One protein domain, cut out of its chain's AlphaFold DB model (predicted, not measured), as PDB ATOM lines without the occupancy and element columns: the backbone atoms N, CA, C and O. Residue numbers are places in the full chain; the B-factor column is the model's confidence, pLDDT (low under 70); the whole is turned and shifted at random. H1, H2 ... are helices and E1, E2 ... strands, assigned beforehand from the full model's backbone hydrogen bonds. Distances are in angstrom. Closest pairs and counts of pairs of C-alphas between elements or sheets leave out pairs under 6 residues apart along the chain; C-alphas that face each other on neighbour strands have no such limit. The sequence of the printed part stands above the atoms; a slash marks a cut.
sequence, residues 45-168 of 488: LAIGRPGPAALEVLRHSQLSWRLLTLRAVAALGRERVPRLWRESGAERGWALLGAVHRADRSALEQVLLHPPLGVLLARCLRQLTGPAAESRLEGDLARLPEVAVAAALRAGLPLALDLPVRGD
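AT A GLANCE: This is residues 45 to 168 of the 488 residues of the protein "HEXXH motif domain-containing protein" of Streptacidiphilus bronchialis (UniProt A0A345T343). Two pairs of helices pack together: long H1 with H5 crossing it, and H3 and H6 side by side, with short H4 packed on H1, H3 and H6. Residues 46 to 53 stick out, short H2 turns the corner after H1, and E1 runs past H3 and H6. The printed part has 124 residues, mostly helix, in the order H1, H2, H3, H4, H5, H6, E1; E1 pairs with no named strand. It is compact, with a radius of gyration of the C-alphas of 15.7 A and spans of 49 by 38 by 28 A.

HOW THE PARTS SIT: H1, residues 52 to 80, touches H5, residues 115 to 129, closest at C-alphas 73 and 125, 5.6 A, at an only just steep tilt of 38 degrees, the same way. H5 and H6, residues 134 to 154, form a helical hairpin at 39 degrees, closest at C-alphas 124 and 140, 6.3 A. H6 touches H3, residues 90 to 103, at a shallow tilt of 24 degrees, the same way; C-alphas 93 and 145 are closest, 3.7 A. H4, residues 105 to 112, touches H6, closest at C-alphas 108 and 151, 5.0 A. H1 and H2, residues 82 to 87, only just touch, only at the corner, with 3 pairs of C-alphas within 8 A; the closest are 77 and 85, 5.8 A. Every O i to N i+4 pair is within hydrogen-bond range in H1, H2, H3 and H4, against 10 of 11 in H5 and 13 of 17 in H6.

IN THESE COORDINATES: H1 runs 41.5 A from C-alpha 52 at (-4.665, -3.262, 6.637). H6 measures 31.4 A, H5 22.0 A and H3 19.7 A. E1, residues 160 to 164, ends at C-alpha 164 at (-11.626, -21.843, 42.992).

THE WHOLE: C-alphas 47 and 160 are the farthest apart, 50.5 A. The printed part has no cut, and the links between named elements are tight. Residues 132 to 133 have pLDDT under 70.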
ATOM      1  N   LEU A  45       4.281  -7.195   3.762       97.12
ATOM      2  CA  LEU A  45       4.956  -7.685   4.967       97.12
ATOM      3  C   LEU A  45       6.470  -7.782   4.758       97.12
ATOM      4  O   LEU A  45       7.211  -7.291   5.598       97.12
ATOM      5  N   ALA A  46       6.940  -8.353   3.648       97.38
ATOM      6  CA  ALA A  46       8.370  -8.542   3.384       97.38
ATOM      7  C   ALA A  46       9.173  -7.230   3.377       97.38
ATOM      8  O   ALA A  46      10.309  -7.199   3.851       97.38
ATOM      9  N   ILE A  47       8.576  -6.129   2.906       95.06
ATOM     10  CA  ILE A  47       9.205  -4.797   2.915       95.06
ATOM     11  C   ILE A  47       8.962  -4.002   4.214       95.06
ATOM     12  O   ILE A  47       9.383  -2.848   4.317       95.06
ATOM     13  N   GLY A  48       8.261  -4.580   5.196       92.19
ATOM     14  CA  GLY A  48       7.943  -3.935   6.473       92.19
ATOM     15  C   GLY A  48       6.854  -2.859   6.396       92.19
ATOM     16  O   GLY A  48       6.824  -1.968   7.245       92.19
ATOM     17  N   ARG A  49       5.981  -2.912   5.380       92.88
ATOM     18  CA  ARG A  49       4.839  -2.000   5.174       92.88
ATOM     19  C   ARG A  49       3.553  -2.775   4.843       92.88
ATOM     20  O   ARG A  49       2.993  -2.607   3.760       92.88
ATOM     21  N   PRO A  50       3.094  -3.671   5.735       95.44
ATOM     22  CA  PRO A  50       1.878  -4.433   5.495       95.44
ATOM     23  C   PRO A  50       0.648  -3.527   5.412       95.44
ATOM     24  O   PRO A  50       0.481  -2.607   6.214       95.44
ATOM     25  N   GLY A  51      -0.239  -3.828   4.463       94.56
ATOM     26  CA  GLY A  51      -1.539  -3.175   4.360       94.56
ATOM     27  C   GLY A  51      -2.517  -3.620   5.463       94.56
ATOM     28  O   GLY A  51      -2.284  -4.626   6.141       94.56
ATOM     29  N   PRO A  52      -3.656  -2.920   5.630       94.31
ATOM     30  CA  PRO A  52      -4.665  -3.262   6.637       94.31
ATOM     31  C   PRO A  52      -5.190  -4.702   6.530       94.31
ATOM     32  O   PRO A  52      -5.387  -5.353   7.552       94.31
ATOM     33  N   ALA A  53      -5.360  -5.219   5.307       94.94
ATOM     34  CA  ALA A  53      -5.820  -6.588   5.069       94.94
ATOM     35  C   ALA A  53      -4.817  -7.632   5.591       94.94
ATOM     36  O   ALA A  53      -5.206  -8.563   6.297       94.94
ATOM     37  N   ALA A  54      -3.518  -7.443   5.328       96.44
ATOM     38  CA  ALA A  54      -2.459  -8.283   5.884       96.44
ATOM     39  C   ALA A  54      -2.495  -8.302   7.423       96.44
ATOM     40  O   ALA A  54      -2.464  -9.371   8.035       96.44
ATOM     41  N   LEU A  55      -2.606  -7.128   8.053       96.19
ATOM     42  CA  LEU A  55      -2.654  -6.984   9.514       96.19
ATOM     43  C   LEU A  55      -3.885  -7.675  10.123       96.19
ATOM     44  O   LEU A  55      -3.780  -8.347  11.152       96.19
ATOM     45  N   GLU A  56      -5.039  -7.570   9.465       94.56
ATOM     46  CA  GLU A  56      -6.266  -8.263   9.858       94.56
ATOM     47  C   GLU A  56      -6.120  -9.788   9.753       94.56
ATOM     48  O   GLU A  56      -6.511 -10.512  10.673       94.56
ATOM     49  N   VAL A  57      -5.489 -10.294   8.686       95.75
ATOM     50  CA  VAL A  57      -5.185 -11.725   8.532       95.75
ATOM     51  C   VAL A  57      -4.255 -12.216   9.644       95.75
ATOM     52  O   VAL A  57      -4.533 -13.262  10.235       95.75
ATOM     53  N   LEU A  58      -3.201 -11.464   9.990       95.94
ATOM     54  CA  LEU A  58      -2.315 -11.810  11.110       95.94
ATOM     55  C   LEU A  58      -3.082 -11.872  12.437       95.94
ATOM     56  O   LEU A  58      -2.935 -12.824  13.199       95.94
ATOM     57  N   ARG A  59      -3.952 -10.899  12.716       95.12
ATOM     58  CA  ARG A  59      -4.770 -10.907  13.937       95.12
ATOM     59  C   ARG A  59      -5.741 -12.096  13.971       95.12
ATOM     60  O   ARG A  59      -5.869 -12.768  14.998       95.12
ATOM     61  N   HIS A  60      -6.424 -12.383  12.864       93.81
ATOM     62  CA  HIS A  60      -7.374 -13.494  12.774       93.81
ATOM     63  C   HIS A  60      -6.706 -14.872  12.838       93.81
ATOM     64  O   HIS A  60      -7.301 -15.815  13.382       93.81
ATOM     65  N   SER A  61      -5.478 -15.001  12.328       94.19
ATOM     66  CA  SER A  61      -4.697 -16.234  12.445       94.19
ATOM     67  C   SER A  61      -4.364 -16.528  13.903       94.19
ATOM     68  O   SER A  61      -4.626 -17.634  14.381       94.19
ATOM     69  N   GLN A  62      -3.933 -15.510  14.649       95.00
ATOM     70  CA  GLN A  62      -3.634 -15.625  16.074       95.00
ATOM     71  C   GLN A  62      -4.866 -15.995  16.884       95.00
ATOM     72  O   GLN A  62      -4.823 -16.919  17.692       95.00
ATOM     73  N   LEU A  63      -6.001 -15.352  16.621       94.88
ATOM     74  CA  LEU A  63      -7.251 -15.720  17.275       94.88
ATOM     75  C   LEU A  63      -7.647 -17.179  16.991       94.88
ATOM     76  O   LEU A  63      -8.066 -17.906  17.894       94.88
ATOM     77  N   SER A  64      -7.488 -17.631  15.746       94.44
ATOM     78  CA  SER A  64      -7.752 -19.025  15.377       94.44
ATOM     79  C   SER A  64      -6.823 -19.980  16.125       94.44
ATOM     80  O   SER A  64      -7.283 -21.000  16.641       94.44
ATOM     81  N   TRP A  65      -5.544 -19.621  16.261       93.44
ATOM     82  CA  TRP A  65      -4.575 -20.379  17.047       93.44
ATOM     83  C   TRP A  65      -4.966 -20.459  18.528       93.44
ATOM     84  O   TRP A  65      -4.939 -21.544  19.113       93.44
ATOM     85  N   ARG A  66      -5.422 -19.351  19.129       95.50
ATOM     86  CA  ARG A  66      -5.934 -19.319  20.513       95.50
ATOM     87  C   ARG A  66      -7.125 -20.248  20.694       95.50
ATOM     88  O   ARG A  66      -7.136 -21.047  21.627       95.50
ATOM     89  N   LEU A  67      -8.099 -20.188  19.787       95.31
ATOM     90  CA  LEU A  67      -9.293 -21.034  19.829       95.31
ATOM     91  C   LEU A  67      -8.947 -22.520  19.686       95.31
ATOM     92  O   LEU A  67      -9.470 -23.347  20.434       95.31
ATOM     93  N   LEU A  68      -8.063 -22.871  18.749       95.00
ATOM     94  CA  LEU A  68      -7.614 -24.251  18.554       95.00
ATOM     95  C   LEU A  68      -6.834 -24.766  19.766       95.00
ATOM     96  O   LEU A  68      -7.101 -25.872  20.233       95.00
ATOM     97  N   THR A  69      -5.939 -23.951  20.324       96.06
ATOM     98  CA  THR A  69      -5.159 -24.313  21.517       96.06
ATOM     99  C   THR A  69      -6.065 -24.496  22.731       96.06
ATOM    100  O   THR A  69      -5.963 -25.500  23.430       96.06
ATOM    101  N   LEU A  70      -7.019 -23.586  22.949       97.25
ATOM    102  CA  LEU A  70      -8.017 -23.688  24.014       97.25
ATOM    103  C   LEU A  70      -8.884 -24.952  23.866       97.25
ATOM    104  O   LEU A  70      -9.124 -25.659  24.846       97.25
ATOM    105  N   ARG A  71      -9.311 -25.291  22.641       96.94
ATOM    106  CA  ARG A  71     -10.024 -26.549  22.356       96.94
ATOM    107  C   ARG A  71      -9.162 -27.777  22.643       96.94
ATOM    108  O   ARG A  71      -9.671 -28.728  23.229       96.94
ATOM    109  N   ALA A  72      -7.887 -27.758  22.258       97.31
ATOM    110  CA  ALA A  72      -6.956 -28.853  22.518       97.31
ATOM    111  C   ALA A  72      -6.722 -29.052  24.023       97.31
ATOM    112  O   ALA A  72      -6.807 -30.180  24.503       97.31
ATOM    113  N   VAL A  73      -6.522 -27.967  24.781       97.25
ATOM    114  CA  VAL A  73      -6.406 -28.002  26.249       97.25
ATOM    115  C   VAL A  73      -7.659 -28.606  26.880       97.25
ATOM    116  O   VAL A  73      -7.547 -29.473  27.741       97.25
ATOM    117  N   ALA A  74      -8.852 -28.214  26.431       97.62
ATOM    118  CA  ALA A  74     -10.095 -28.763  26.965       97.62
ATOM    119  C   ALA A  74     -10.314 -30.241  26.611       97.62
ATOM    120  O   ALA A  74     -10.801 -31.002  27.445       97.62
ATOM    121  N   ALA A  75      -9.962 -30.655  25.391       97.62
ATOM    122  CA  ALA A  75     -10.056 -32.049  24.968       97.62
ATOM    123  C   ALA A  75      -9.090 -32.935  25.770       97.62
ATOM    124  O   ALA A  75      -9.525 -33.866  26.447       97.62
ATOM    125  N   LEU A  76      -7.802 -32.579  25.781       96.44
ATOM    126  CA  LEU A  76      -6.766 -33.320  26.501       96.44
ATOM    127  C   LEU A  76      -6.977 -33.284  28.018       96.44
ATOM    128  O   LEU A  76      -6.726 -34.279  28.687       96.44
ATOM    129  N   GLY A  77      -7.459 -32.167  28.569       95.75
ATOM    130  CA  GLY A  77      -7.772 -32.041  29.991       95.75
ATOM    131  C   GLY A  77      -8.841 -33.040  30.440       95.75
ATOM    132  O   GLY A  77      -8.673 -33.708  31.458       95.75
ATOM    133  N   ARG A  78      -9.908 -33.208  29.649       96.38
ATOM    134  CA  ARG A  78     -10.963 -34.200  29.927       96.38
ATOM    135  C   ARG A  78     -10.495 -35.632  29.757       96.38
ATOM    136  O   ARG A  78     -10.916 -36.493  30.519       96.38
ATOM    137  N   GLU A  79      -9.675 -35.883  28.747       95.62
ATOM    138  CA  GLU A  79      -9.215 -37.228  28.415       95.62
ATOM    139  C   GLU A  79      -8.142 -37.717  29.393       95.62
ATOM    140  O   GLU A  79      -8.252 -38.805  29.952       95.62
ATOM    141  N   ARG A  80      -7.106 -36.906  29.624       94.12
ATOM    142  CA  ARG A  80      -5.900 -37.327  30.346       94.12
ATOM    143  C   ARG A  80      -5.952 -37.054  31.843       94.12
ATOM    144  O   ARG A  80      -5.330 -37.789  32.602       94.12
ATOM    145  N   VAL A  81      -6.650 -36.000  32.274       94.19
ATOM    146  CA  VAL A  81      -6.707 -35.573  33.686       94.19
ATOM    147  C   VAL A  81      -8.139 -35.230  34.143       94.19
ATOM    148  O   VAL A  81      -8.372 -34.168  34.722       94.19
ATOM    149  N   PRO A  82      -9.131 -36.127  33.953       95.94
ATOM    150  CA  PRO A  82     -10.553 -35.839  34.199       95.94
ATOM    151  C   PRO A  82     -10.882 -35.435  35.641       95.94
ATOM    152  O   PRO A  82     -11.853 -34.718  35.888       95.94
ATOM    153  N   ARG A  83     -10.103 -35.912  36.620       94.88
ATOM    154  CA  ARG A  83     -10.241 -35.494  38.020       94.88
ATOM    155  C   ARG A  83      -9.815 -34.034  38.189       94.88
ATOM    156  O   ARG A  83     -10.620 -33.220  38.633       94.88
ATOM    157  N   LEU A  84      -8.605 -33.699  37.743       93.75
ATOM    158  CA  LEU A  84      -8.042 -32.354  37.839       93.75
ATOM    159  C   LEU A  84      -8.862 -31.321  37.058       93.75
ATOM    160  O   LEU A  84      -9.088 -30.211  37.529       93.75
ATOM    161  N   TRP A  85      -9.365 -31.701  35.883       95.75
ATOM    162  CA  TRP A  85     -10.250 -30.878  35.057       95.75
ATOM    163  C   TRP A  85     -11.527 -30.439  35.796       95.75
ATOM    164  O   TRP A  85     -11.993 -29.310  35.627       95.75
ATOM    165  N   ARG A  86     -12.085 -31.314  36.642       94.88
ATOM    166  CA  ARG A  86     -13.256 -30.996  37.475       94.88
ATOM    167  C   ARG A  86     -12.871 -30.199  38.717       94.88
ATOM    168  O   ARG A  86     -13.492 -29.175  38.988       94.88
ATOM    169  N   GLU A  87     -11.846 -30.641  39.446       92.50
ATOM    170  CA  GLU A  87     -11.417 -30.032  40.717       92.50
ATOM    171  C   GLU A  87     -10.863 -28.606  40.545       92.50
ATOM    172  O   GLU A  87     -11.097 -27.755  41.400       92.50
ATOM    173  N   SER A  88     -10.217 -28.310  39.412       92.69
ATOM    174  CA  SER A  88      -9.748 -26.957  39.056       92.69
ATOM    175  C   SER A  88     -10.868 -25.997  38.635       92.69
ATOM    176  O   SER A  88     -10.628 -24.808  38.446       92.69
ATOM    177  N   GLY A  89     -12.098 -26.483  38.435       93.94
ATOM    178  CA  GLY A  89     -13.203 -25.684  37.901       93.94
ATOM    179  C   GLY A  89     -13.148 -25.447  36.385       93.94
ATOM    180  O   GLY A  89     -14.044 -24.790  35.846       93.94
ATOM    181  N   ALA A  90     -12.166 -26.013  35.675       96.12
ATOM    182  CA  ALA A  90     -12.030 -25.882  34.225       96.12
ATOM    183  C   ALA A  90     -13.253 -26.411  33.454       96.12
ATOM    184  O   ALA A  90     -13.643 -25.824  32.446       96.12
ATOM    185  N   GLU A  91     -13.927 -27.452  33.956       96.94
ATOM    186  CA  GLU A  91     -15.192 -27.940  33.389       96.94
ATOM    187  C   GLU A  91     -16.286 -26.863  33.358       96.94
ATOM    188  O   GLU A  91     -16.920 -26.638  32.321       96.94
ATOM    189  N   ARG A  92     -16.469 -26.152  34.476       95.69
ATOM    190  CA  ARG A  92     -17.443 -25.056  34.586       95.69
ATOM    191  C   ARG A  92     -17.019 -23.864  33.735       95.69
ATOM    192  O   ARG A  92     -17.847 -23.312  33.013       95.69
ATOM    193  N   GLY A  93     -15.731 -23.513  33.775       96.75
ATOM    194  CA  GLY A  93     -15.152 -22.466  32.934       96.75
ATOM    195  C   GLY A  93     -15.389 -22.729  31.447       96.75
ATOM    196  O   GLY A  93     -15.857 -21.853  30.728       96.75
ATOM    197  N   TRP A  94     -15.181 -23.965  30.993       97.88
ATOM    198  CA  TRP A  94     -15.458 -24.361  29.615       97.88
ATOM    199  C   TRP A  94     -16.932 -24.219  29.229       97.88
ATOM    200  O   TRP A  94     -17.245 -23.714  28.148       97.88
ATOM    201  N   ALA A  95     -17.848 -24.669  30.090       97.00
ATOM    202  CA  ALA A  95     -19.279 -24.529  29.839       97.00
ATOM    203  C   ALA A  95     -19.680 -23.048  29.708       97.00
ATOM    204  O   ALA A  95     -20.415 -22.692  28.780       97.00
ATOM    205  N   LEU A  96     -19.138 -22.186  30.578       97.56
ATOM    206  CA  LEU A  96     -19.352 -20.740  30.533       97.56
ATOM    207  C   LEU A  96     -18.750 -20.111  29.268       97.56
ATOM    208  O   LEU A  96     -19.445 -19.354  28.601       97.56
ATOM    209  N   LEU A  97     -17.532 -20.480  28.859       97.81
ATOM    210  CA  LEU A  97     -16.948 -20.035  27.583       97.81
ATOM    211  C   LEU A  97     -17.843 -20.393  26.391       97.81
ATOM    212  O   LEU A  97     -18.027 -19.581  25.487       97.81
ATOM    213  N   GLY A  98     -18.450 -21.584  26.404       97.44
ATOM    214  CA  GLY A  98     -19.430 -21.985  25.397       97.44
ATOM    215  C   GLY A  98     -20.700 -21.127  25.409       97.44
ATOM    216  O   GLY A  98     -21.251 -20.845  24.346       97.44
ATOM    217  N   ALA A  99     -21.166 -20.701  26.586       97.44
ATOM    218  CA  ALA A  99     -22.294 -19.779  26.716       97.44
ATOM    219  C   ALA A  99     -21.942 -18.371  26.215       97.44
ATOM    220  O   ALA A  99     -22.699 -17.818  25.418       97.44
ATOM    221  N   VAL A 100     -20.771 -17.842  26.591       97.81
ATOM    222  CA  VAL A 100     -20.265 -16.553  26.097       97.81
ATOM    223  C   VAL A 100     -20.136 -16.578  24.582       97.81
ATOM    224  O   VAL A 100     -20.682 -15.708  23.927       97.81
ATOM    225  N   HIS A 101     -19.517 -17.610  24.001       96.50
ATOM    226  CA  HIS A 101     -19.351 -17.707  22.549       96.50
ATOM    227  C   HIS A 101     -20.680 -17.643  21.775       96.50
ATOM    228  O   HIS A 101     -20.717 -17.103  20.672       96.50
ATOM    229  N   ARG A 102     -21.763 -18.199  22.339       96.88
ATOM    230  CA  ARG A 102     -23.103 -18.145  21.735       96.88
ATOM    231  C   ARG A 102     -23.775 -16.783  21.895       96.88
ATOM    232  O   ARG A 102     -24.537 -16.404  21.015       96.88
ATOM    233  N   ALA A 103     -23.539 -16.099  23.013       97.19
ATOM    234  CA  ALA A 103     -24.171 -14.820  23.325       97.19
ATOM    235  C   ALA A 103     -23.429 -13.633  22.697       97.19
ATOM    236  O   ALA A 103     -24.040 -12.802  22.035       97.19
ATOM    237  N   ASP A 104     -22.112 -13.581  22.880       96.56
ATOM    238  CA  ASP A 104     -21.229 -12.555  22.347       96.56
ATOM    239  C   ASP A 104     -19.857 -13.163  22.032       96.56
ATOM    240  O   ASP A 104     -18.961 -13.313  22.871       96.56
ATOM    241  N   ARG A 105     -19.698 -13.523  20.761       95.00
ATOM    242  CA  ARG A 105     -18.438 -14.038  20.241       95.00
ATOM    243  C   ARG A 105     -17.321 -12.994  20.326       95.00
ATOM    244  O   ARG A 105     -16.192 -13.376  20.622       95.00
ATOM    245  N   SER A 106     -17.615 -11.714  20.099       93.12
ATOM    246  CA  SER A 106     -16.601 -10.655  20.081       93.12
ATOM    247  C   SER A 106     -15.995 -10.443  21.468       93.12
ATOM    248  O   SER A 106     -14.772 -10.365  21.596       93.12
ATOM    249  N   ALA A 107     -16.823 -10.463  22.518       93.69
ATOM    250  CA  ALA A 107     -16.365 -10.381  23.904       93.69
ATOM    251  C   ALA A 107     -15.365 -11.494  24.256       93.69
ATOM    252  O   ALA A 107     -14.335 -11.231  24.878       93.69
ATOM    253  N   LEU A 108     -15.626 -12.733  23.819       95.69
ATOM    254  CA  LEU A 108     -14.683 -13.836  24.001       95.69
ATOM    255  C   LEU A 108     -13.388 -13.614  23.208       95.69
ATOM    256  O   LEU A 108     -12.302 -13.793  23.751       95.69
ATOM    257  N   GLU A 109     -13.485 -13.224  21.939       94.75
ATOM    258  CA  GLU A 109     -12.318 -13.014  21.075       94.75
ATOM    259  C   GLU A 109     -11.381 -11.919  21.611       94.75
ATOM    260  O   GLU A 109     -10.163 -12.087  21.561       94.75
ATOM    261  N   GLN A 110     -11.927 -10.848  22.199       92.62
ATOM    262  CA  GLN A 110     -11.141  -9.810  22.877       92.62
ATOM    263  C   GLN A 110     -10.334 -10.370  24.056       92.62
ATOM    264  O   GLN A 110      -9.156 -10.053  24.197       92.62
ATOM    265  N   VAL A 111     -10.936 -11.236  24.879       95.81
ATOM    266  CA  VAL A 111     -10.242 -11.876  26.010       95.81
ATOM    267  C   VAL A 111      -9.193 -12.874  25.527       95.81
ATOM    268  O   VAL A 111      -8.097 -12.925  26.079       95.81
ATOM    269  N   LEU A 112      -9.489 -13.644  24.474       95.88
ATOM    270  CA  LEU A 112      -8.559 -14.627  23.908       95.88
ATOM    271  C   LEU A 112      -7.289 -14.001  23.325       95.88
ATOM    272  O   LEU A 112      -6.248 -14.659  23.280       95.88
ATOM    273  N   LEU A 113      -7.375 -12.745  22.883       95.00
ATOM    274  CA  LEU A 113      -6.236 -11.974  22.393       95.00
ATOM    275  C   LEU A 113      -5.484 -11.221  23.502       95.00
ATOM    276  O   LEU A 113      -4.491 -10.568  23.197       95.00
ATOM    277  N   HIS A 114      -5.872 -11.354  24.780       95.06
ATOM    278  CA  HIS A 114      -5.034 -10.896  25.896       95.06
ATOM    279  C   HIS A 114      -3.687 -11.638  25.857       95.06
ATOM    280  O   HIS A 114      -3.674 -12.867  25.966       95.06
ATOM    281  N   PRO A 115      -2.544 -10.954  25.684       95.19
ATOM    282  CA  PRO A 115      -1.300 -11.635  25.331       95.19
ATOM    283  C   PRO A 115      -0.812 -12.688  26.345       95.19
ATOM    284  O   PRO A 115      -0.445 -13.782  25.899       95.19
ATOM    285  N   PRO A 116      -0.839 -12.442  27.675       94.81
ATOM    286  CA  PRO A 116      -0.471 -13.446  28.681       94.81
ATOM    287  C   PRO A 116      -1.241 -14.769  28.565       94.81
ATOM    288  O   PRO A 116      -0.687 -15.842  28.813       94.81
ATOM    289  N   LEU A 117      -2.492 -14.737  28.090       95.12
ATOM    290  CA  LEU A 117      -3.297 -15.946  27.909       95.12
ATOM    291  C   LEU A 117      -2.681 -16.902  26.881       95.12
ATOM    292  O   LEU A 117      -2.814 -18.119  26.991       95.12
ATOM    293  N   GLY A 118      -1.955 -16.378  25.897       95.56
ATOM    294  CA  GLY A 118      -1.234 -17.211  24.951       95.56
ATOM    295  C   GLY A 118      -0.136 -18.062  25.564       95.56
ATOM    296  O   GLY A 118      -0.009 -19.245  25.244       95.56
ATOM    297  N   VAL A 119       0.610 -17.461  26.486       95.38
ATOM    298  CA  VAL A 119       1.674 -18.112  27.255       95.38
ATOM    299  C   VAL A 119       1.076 -19.201  28.143       95.38
ATOM    300  O   VAL A 119       1.572 -20.330  28.166       95.38
ATOM    301  N   LEU A 120      -0.031 -18.887  28.825       95.50
ATOM    302  CA  LEU A 120      -0.784 -19.836  29.642       95.50
ATOM    303  C   LEU A 120      -1.267 -21.038  28.820       95.50
ATOM    304  O   LEU A 120      -1.012 -22.182  29.194       95.50
ATOM    305  N   LEU A 121      -1.930 -20.802  27.683       96.00
ATOM    306  CA  LEU A 121      -2.479 -21.866  26.840       96.00
ATOM    307  C   LEU A 121      -1.381 -22.764  26.253       96.00
ATOM    308  O   LEU A 121      -1.506 -23.990  26.290       96.00
ATOM    309  N   ALA A 122      -0.282 -22.178  25.770       94.25
ATOM    310  CA  ALA A 122       0.862 -22.934  25.267       94.25
ATOM    311  C   ALA A 122       1.495 -23.800  26.370       94.25
ATOM    312  O   ALA A 122       1.847 -24.963  26.149       94.25
ATOM    313  N   ARG A 123       1.595 -23.259  27.590       93.75
ATOM    314  CA  ARG A 123       2.108 -23.977  28.759       93.75
ATOM    315  C   ARG A 123       1.173 -25.097  29.226       93.75
ATOM    316  O   ARG A 123       1.673 -26.179  29.541       93.75
ATOM    317  N   CYS A 124      -0.144 -24.878  29.227       94.75
ATOM    318  CA  CYS A 124      -1.145 -25.922  29.483       94.75
ATOM    319  C   CYS A 124      -0.985 -27.070  28.487       94.75
ATOM    320  O   CYS A 124      -0.881 -28.228  28.886       94.75
ATOM    321  N   LEU A 125      -0.921 -26.743  27.192       94.50
ATOM    322  CA  LEU A 125      -0.821 -27.734  26.129       94.50
ATOM    323  C   LEU A 125       0.458 -28.569  26.264       94.50
ATOM    324  O   LEU A 125       0.372 -29.792  26.274       94.50
ATOM    325  N   ARG A 126       1.623 -27.931  26.464       92.81
ATOM    326  CA  ARG A 126       2.900 -28.640  26.674       92.81
ATOM    327  C   ARG A 126       2.839 -29.627  27.836       92.81
ATOM    328  O   ARG A 126       3.318 -30.752  27.695       92.81
ATOM    329  N   GLN A 127       2.254 -29.223  28.963       92.56
ATOM    330  CA  GLN A 127       2.083 -30.102  30.121       92.56
ATOM    331  C   GLN A 127       1.137 -31.258  29.798       92.56
ATOM    332  O   GLN A 127       1.491 -32.407  30.023       92.56
ATOM    333  N   LEU A 128      -0.013 -30.976  29.186       93.00
ATOM    334  CA  LEU A 128      -0.989 -31.996  28.799       93.00
ATOM    335  C   LEU A 128      -0.481 -32.957  27.722       93.00
ATOM    336  O   LEU A 128      -1.036 -34.043  27.597       93.00
ATOM    337  N   THR A 129       0.536 -32.599  26.938       91.12
ATOM    338  CA  THR A 129       1.163 -33.499  25.954       91.12
ATOM    339  C   THR A 129       2.389 -34.231  26.501       91.12
ATOM    340  O   THR A 129       2.686 -35.332  26.042       91.12
ATOM    341  N   GLY A 130       3.084 -33.661  27.486       85.56
ATOM    342  CA  GLY A 130       4.314 -34.205  28.067       85.56
ATOM    343  C   GLY A 130       4.118 -34.940  29.404       85.56
ATOM    344  O   GLY A 130       2.987 -35.196  29.822       85.56
ATOM    345  N   PRO A 131       5.218 -35.294  30.093       72.81
ATOM    346  CA  PRO A 131       5.180 -35.720  31.489       72.81
ATOM    347  C   PRO A 131       4.892 -34.493  32.375       72.81
ATOM    348  O   PRO A 131       5.790 -33.710  32.684       72.81
ATOM    349  N   ALA A 132       3.619 -34.265  32.707       64.44
ATOM    350  CA  ALA A 132       3.189 -33.115  33.503       64.44
ATOM    351  C   ALA A 132       3.570 -33.256  34.986       64.44
ATOM    352  O   ALA A 132       3.445 -34.334  35.561       64.44
ATOM    353  N   ALA A 133       3.930 -32.144  35.632       67.88
ATOM    354  CA  ALA A 133       3.865 -32.036  37.089       67.88
ATOM    355  C   ALA A 133       2.430 -31.646  37.483       67.88
ATOM    356  O   ALA A 133       1.975 -30.558  37.124       67.88
ATOM    357  N   GLU A 134       1.720 -32.520  38.203       72.94
ATOM    358  CA  GLU A 134       0.283 -32.360  38.492       72.94
ATOM    359  C   GLU A 134      -0.062 -31.019  39.161       72.94
ATOM    360  O   GLU A 134      -1.009 -30.357  38.742       72.94
ATOM    361  N   SER A 135       0.742 -30.560  40.128       74.56
ATOM    362  CA  SER A 135       0.485 -29.319  40.880       74.56
ATOM    363  C   SER A 135       0.559 -28.047  40.028       74.56
ATOM    364  O   SER A 135      -0.203 -27.106  40.239       74.56
ATOM    365  N   ARG A 136       1.458 -28.006  39.038       83.50
ATOM    366  CA  ARG A 136       1.575 -26.866  38.118       83.50
ATOM    367  C   ARG A 136       0.419 -26.842  37.121       83.50
ATOM    368  O   ARG A 136      -0.131 -25.779  36.848       83.50
ATOM    369  N   LEU A 137       0.038 -28.015  36.614       90.00
ATOM    370  CA  LEU A 137      -1.092 -28.148  35.704       90.00
ATOM    371  C   LEU A 137      -2.413 -27.773  36.392       90.00
ATOM    372  O   LEU A 137      -3.267 -27.169  35.755       90.00
ATOM    373  N   GLU A 138      -2.572 -28.080  37.683       90.06
ATOM    374  CA  GLU A 138      -3.752 -27.679  38.455       90.06
ATOM    375  C   GLU A 138      -3.945 -26.161  38.457       90.06
ATOM    376  O   GLU A 138      -5.025 -25.678  38.114       90.06
ATOM    377  N   GLY A 139      -2.893 -25.418  38.818       89.69
ATOM    378  CA  GLY A 139      -2.923 -23.956  38.857       89.69
ATOM    379  C   GLY A 139      -3.206 -23.351  37.484       89.69
ATOM    380  O   GLY A 139      -4.014 -22.436  37.373       89.69
ATOM    381  N   ASP A 140      -2.615 -23.911  36.428       92.38
ATOM    382  CA  ASP A 140      -2.849 -23.466  35.054       92.38
ATOM    383  C   ASP A 140      -4.294 -23.751  34.585       92.38
ATOM    384  O   ASP A 140      -4.922 -22.899  33.955       92.38
ATOM    385  N   LEU A 141      -4.870 -24.910  34.928       94.12
ATOM    386  CA  LEU A 141      -6.267 -25.233  34.607       94.12
ATOM    387  C   LEU A 141      -7.266 -24.379  35.402       94.12
ATOM    388  O   LEU A 141      -8.321 -24.025  34.868       94.12
ATOM    389  N   ALA A 142      -6.922 -23.991  36.633       92.88
ATOM    390  CA  ALA A 142      -7.736 -23.097  37.458       92.88
ATOM    391  C   ALA A 142      -7.894 -21.692  36.847       92.88
ATOM    392  O   ALA A 142      -8.834 -20.975  37.183       92.88
ATOM    393  N   ARG A 143      -7.057 -21.323  35.869       93.81
ATOM    394  CA  ARG A 143      -7.191 -20.070  35.113       93.81
ATOM    395  C   ARG A 143      -8.311 -20.094  34.068       93.81
ATOM    396  O   ARG A 143      -8.814 -19.035  33.704       93.81
ATOM    397  N   LEU A 144      -8.754 -21.260  33.577       95.38
ATOM    398  CA  LEU A 144      -9.854 -21.333  32.597       95.38
ATOM    399  C   LEU A 144     -11.167 -20.687  33.080       95.38
ATOM    400  O   LEU A 144     -11.764 -19.937  32.304       95.38
ATOM    401  N   PRO A 145     -11.666 -20.951  34.304       96.19
ATOM    402  CA  PRO A 145     -12.856 -20.265  34.790       96.19
ATOM    403  C   PRO A 145     -12.636 -18.753  34.991       96.19
ATOM    404  O   PRO A 145     -13.582 -17.998  34.787       96.19
ATOM    405  N   GLU A 146     -11.417 -18.283  35.271       96.44
ATOM    406  CA  GLU A 146     -11.107 -16.842  35.319       96.44
ATOM    407  C   GLU A 146     -11.232 -16.181  33.935       96.44
ATOM    408  O   GLU A 146     -11.867 -15.133  33.794       96.44
ATOM    409  N   VAL A 147     -10.716 -16.838  32.887       96.88
ATOM    410  CA  VAL A 147     -10.894 -16.422  31.480       96.88
ATOM    411  C   VAL A 147     -12.382 -16.376  31.118       96.88
ATOM    412  O   VAL A 147     -12.850 -15.421  30.497       96.88
ATOM    413  N   ALA A 148     -13.141 -17.394  31.531       97.69
ATOM    414  CA  ALA A 148     -14.573 -17.484  31.272       97.69
ATOM    415  C   ALA A 148     -15.360 -16.346  31.936       97.69
ATOM    416  O   ALA A 148     -16.240 -15.761  31.306       97.69
ATOM    417  N   VAL A 149     -15.019 -16.008  33.182       97.75
ATOM    418  CA  VAL A 149     -15.626 -14.891  33.915       97.75
ATOM    419  C   VAL A 149     -15.282 -13.556  33.276       97.75
ATOM    420  O   VAL A 149     -16.189 -12.761  33.051       97.75
ATOM    421  N   ALA A 150     -14.023 -13.319  32.910       96.88
ATOM    422  CA  ALA A 150     -13.632 -12.091  32.219       96.88
ATOM    423  C   ALA A 150     -14.408 -11.885  30.905       96.88
ATOM    424  O   ALA A 150     -14.854 -10.773  30.610       96.88
ATOM    425  N   ALA A 151     -14.607 -12.962  30.139       97.00
ATOM    426  CA  ALA A 151     -15.368 -12.931  28.894       97.00
ATOM    427  C   ALA A 151     -16.873 -12.726  29.138       97.00
ATOM    428  O   ALA A 151     -17.513 -11.950  28.433       97.00
ATOM    429  N   ALA A 152     -17.436 -13.360  30.167       97.00
ATOM    430  CA  ALA A 152     -18.839 -13.195  30.535       97.00
ATOM    431  C   ALA A 152     -19.156 -11.799  31.095       97.00
ATOM    432  O   ALA A 152     -20.199 -11.243  30.761       97.00
ATOM    433  N   LEU A 153     -18.242 -11.207  31.875       95.38
ATOM    434  CA  LEU A 153     -18.337  -9.817  32.325       95.38
ATOM    435  C   LEU A 153     -18.359  -8.851  31.134       95.38
ATOM    436  O   LEU A 153     -19.165  -7.923  31.122       95.38
ATOM    437  N   ARG A 154     -17.512  -9.081  30.119       93.81
ATOM    438  CA  ARG A 154     -17.508  -8.283  28.878       93.81
ATOM    439  C   ARG A 154     -18.790  -8.443  28.072       93.81
ATOM    440  O   ARG A 154     -19.313  -7.454  27.582       93.81
ATOM    441  N   ALA A 155     -19.304  -9.665  27.985       94.81
ATOM    442  CA  ALA A 155     -20.559  -9.974  27.304       94.81
ATOM    443  C   ALA A 155     -21.812  -9.509  28.076       94.81
ATOM    444  O   ALA A 155     -22.929  -9.715  27.608       94.81
ATOM    445  N   GLY A 156     -21.658  -8.940  29.281       93.38
ATOM    446  CA  GLY A 156     -22.780  -8.510  30.119       93.38
ATOM    447  C   GLY A 156     -23.674  -9.659  30.596       93.38
ATOM    448  O   GLY A 156     -24.851  -9.443  30.884       93.38
ATOM    449  N   LEU A 157     -23.148 -10.887  30.663       95.00
ATOM    450  CA  LEU A 157     -23.924 -12.041  31.108       95.00
ATOM    451  C   LEU A 157     -24.143 -12.012  32.628       95.00
ATOM    452  O   LEU A 157     -23.247 -11.612  33.377       95.00
ATOM    453  N   PRO A 158     -25.302 -12.489  33.118       92.31
ATOM    454  CA  PRO A 158     -25.527 -12.635  34.548       92.31
ATOM    455  C   PRO A 158     -24.561 -13.678  35.125       92.31
ATOM    456  O   PRO A 158     -24.523 -14.827  34.681       92.31
ATOM    457  N   LEU A 159     -23.785 -13.274  36.130       93.56
ATOM    458  CA  LEU A 159     -22.783 -14.116  36.777       93.56
ATOM    459  C   LEU A 159     -23.113 -14.329  38.248       93.56
ATOM    460  O   LEU A 159     -23.293 -13.375  39.000       93.56
ATOM    461  N   ALA A 160     -23.148 -15.600  38.640       94.31
ATOM    462  CA  ALA A 160     -23.213 -16.046  40.022       94.31
ATOM    463  C   ALA A 160     -22.469 -17.387  40.134       94.31
ATOM    464  O   ALA A 160     -23.068 -18.453  40.038       94.31
ATOM    465  N   LEU A 161     -21.150 -17.360  40.358       94.12
ATOM    466  CA  LEU A 161     -20.318 -18.572  40.520       94.12
ATOM    467  C   LEU A 161     -19.227 -18.392  41.589       94.12
ATOM    468  O   LEU A 161     -18.836 -17.264  41.869       94.12
ATOM    469  N   ASP A 162     -18.776 -19.491  42.197       93.81
ATOM    470  CA  ASP A 162     -17.566 -19.507  43.024       93.81
ATOM    471  C   ASP A 162     -16.395 -19.933  42.147       93.81
ATOM    472  O   ASP A 162     -16.423 -21.006  41.532       93.81
ATOM    473  N   LEU A 163     -15.377 -19.084  42.088       92.81
ATOM    474  CA  LEU A 163     -14.115 -19.381  41.439       92.81
ATOM    475  C   LEU A 163     -13.183 -20.049  42.449       92.81
ATOM    476  O   LEU A 163     -12.916 -19.446  43.491       92.81
ATOM    477  N   PRO A 164     -12.691 -21.272  42.182       90.38
ATOM    478  CA  PRO A 164     -11.626 -21.843  42.992       90.38
ATOM    479  C   PRO A 164     -10.367 -20.995  42.815       90.38
ATOM    480  O   PRO A 164     -10.003 -20.648  41.695       90.38
ATOM    481  N   VAL A 165      -9.701 -20.677  43.921       89.19
ATOM    482  CA  VAL A 165      -8.440 -19.934  43.904       89.19
ATOM    483  C   VAL A 165      -7.313 -20.860  44.332       89.19
ATOM    484  O   VAL A 165      -7.456 -21.691  45.236       89.19
ATOM    485  N   ARG A 166      -6.176 -20.732  43.647       83.50
ATOM    486  CA  ARG A 166      -4.928 -21.410  43.987       83.50
ATOM    487  C   ARG A 166      -3.850 -20.351  44.192       83.50
ATOM    488  O   ARG A 166      -3.415 -19.718  43.240       83.50
ATOM    489  N   GLY A 167      -3.435 -20.168  45.444       85.75
ATOM    490  CA  GLY A 167      -2.512 -19.103  45.839       85.75
ATOM    491  C   GLY A 167      -3.242 -17.853  46.329       85.75
ATOM    492  O   GLY A 167      -4.319 -17.944  46.911       85.75
ATOM    493  N   ASP A 168      -2.624 -16.695  46.130       90.38
ATOM    494  CA  ASP A 168      -3.076 -15.387  46.609       90.38
ATOM    495  C   ASP A 168      -3.504 -14.447  45.470       90.38
ATOM    496  O   ASP A 168      -3.718 -13.260  45.704       90.38
TER     497      ASP A 168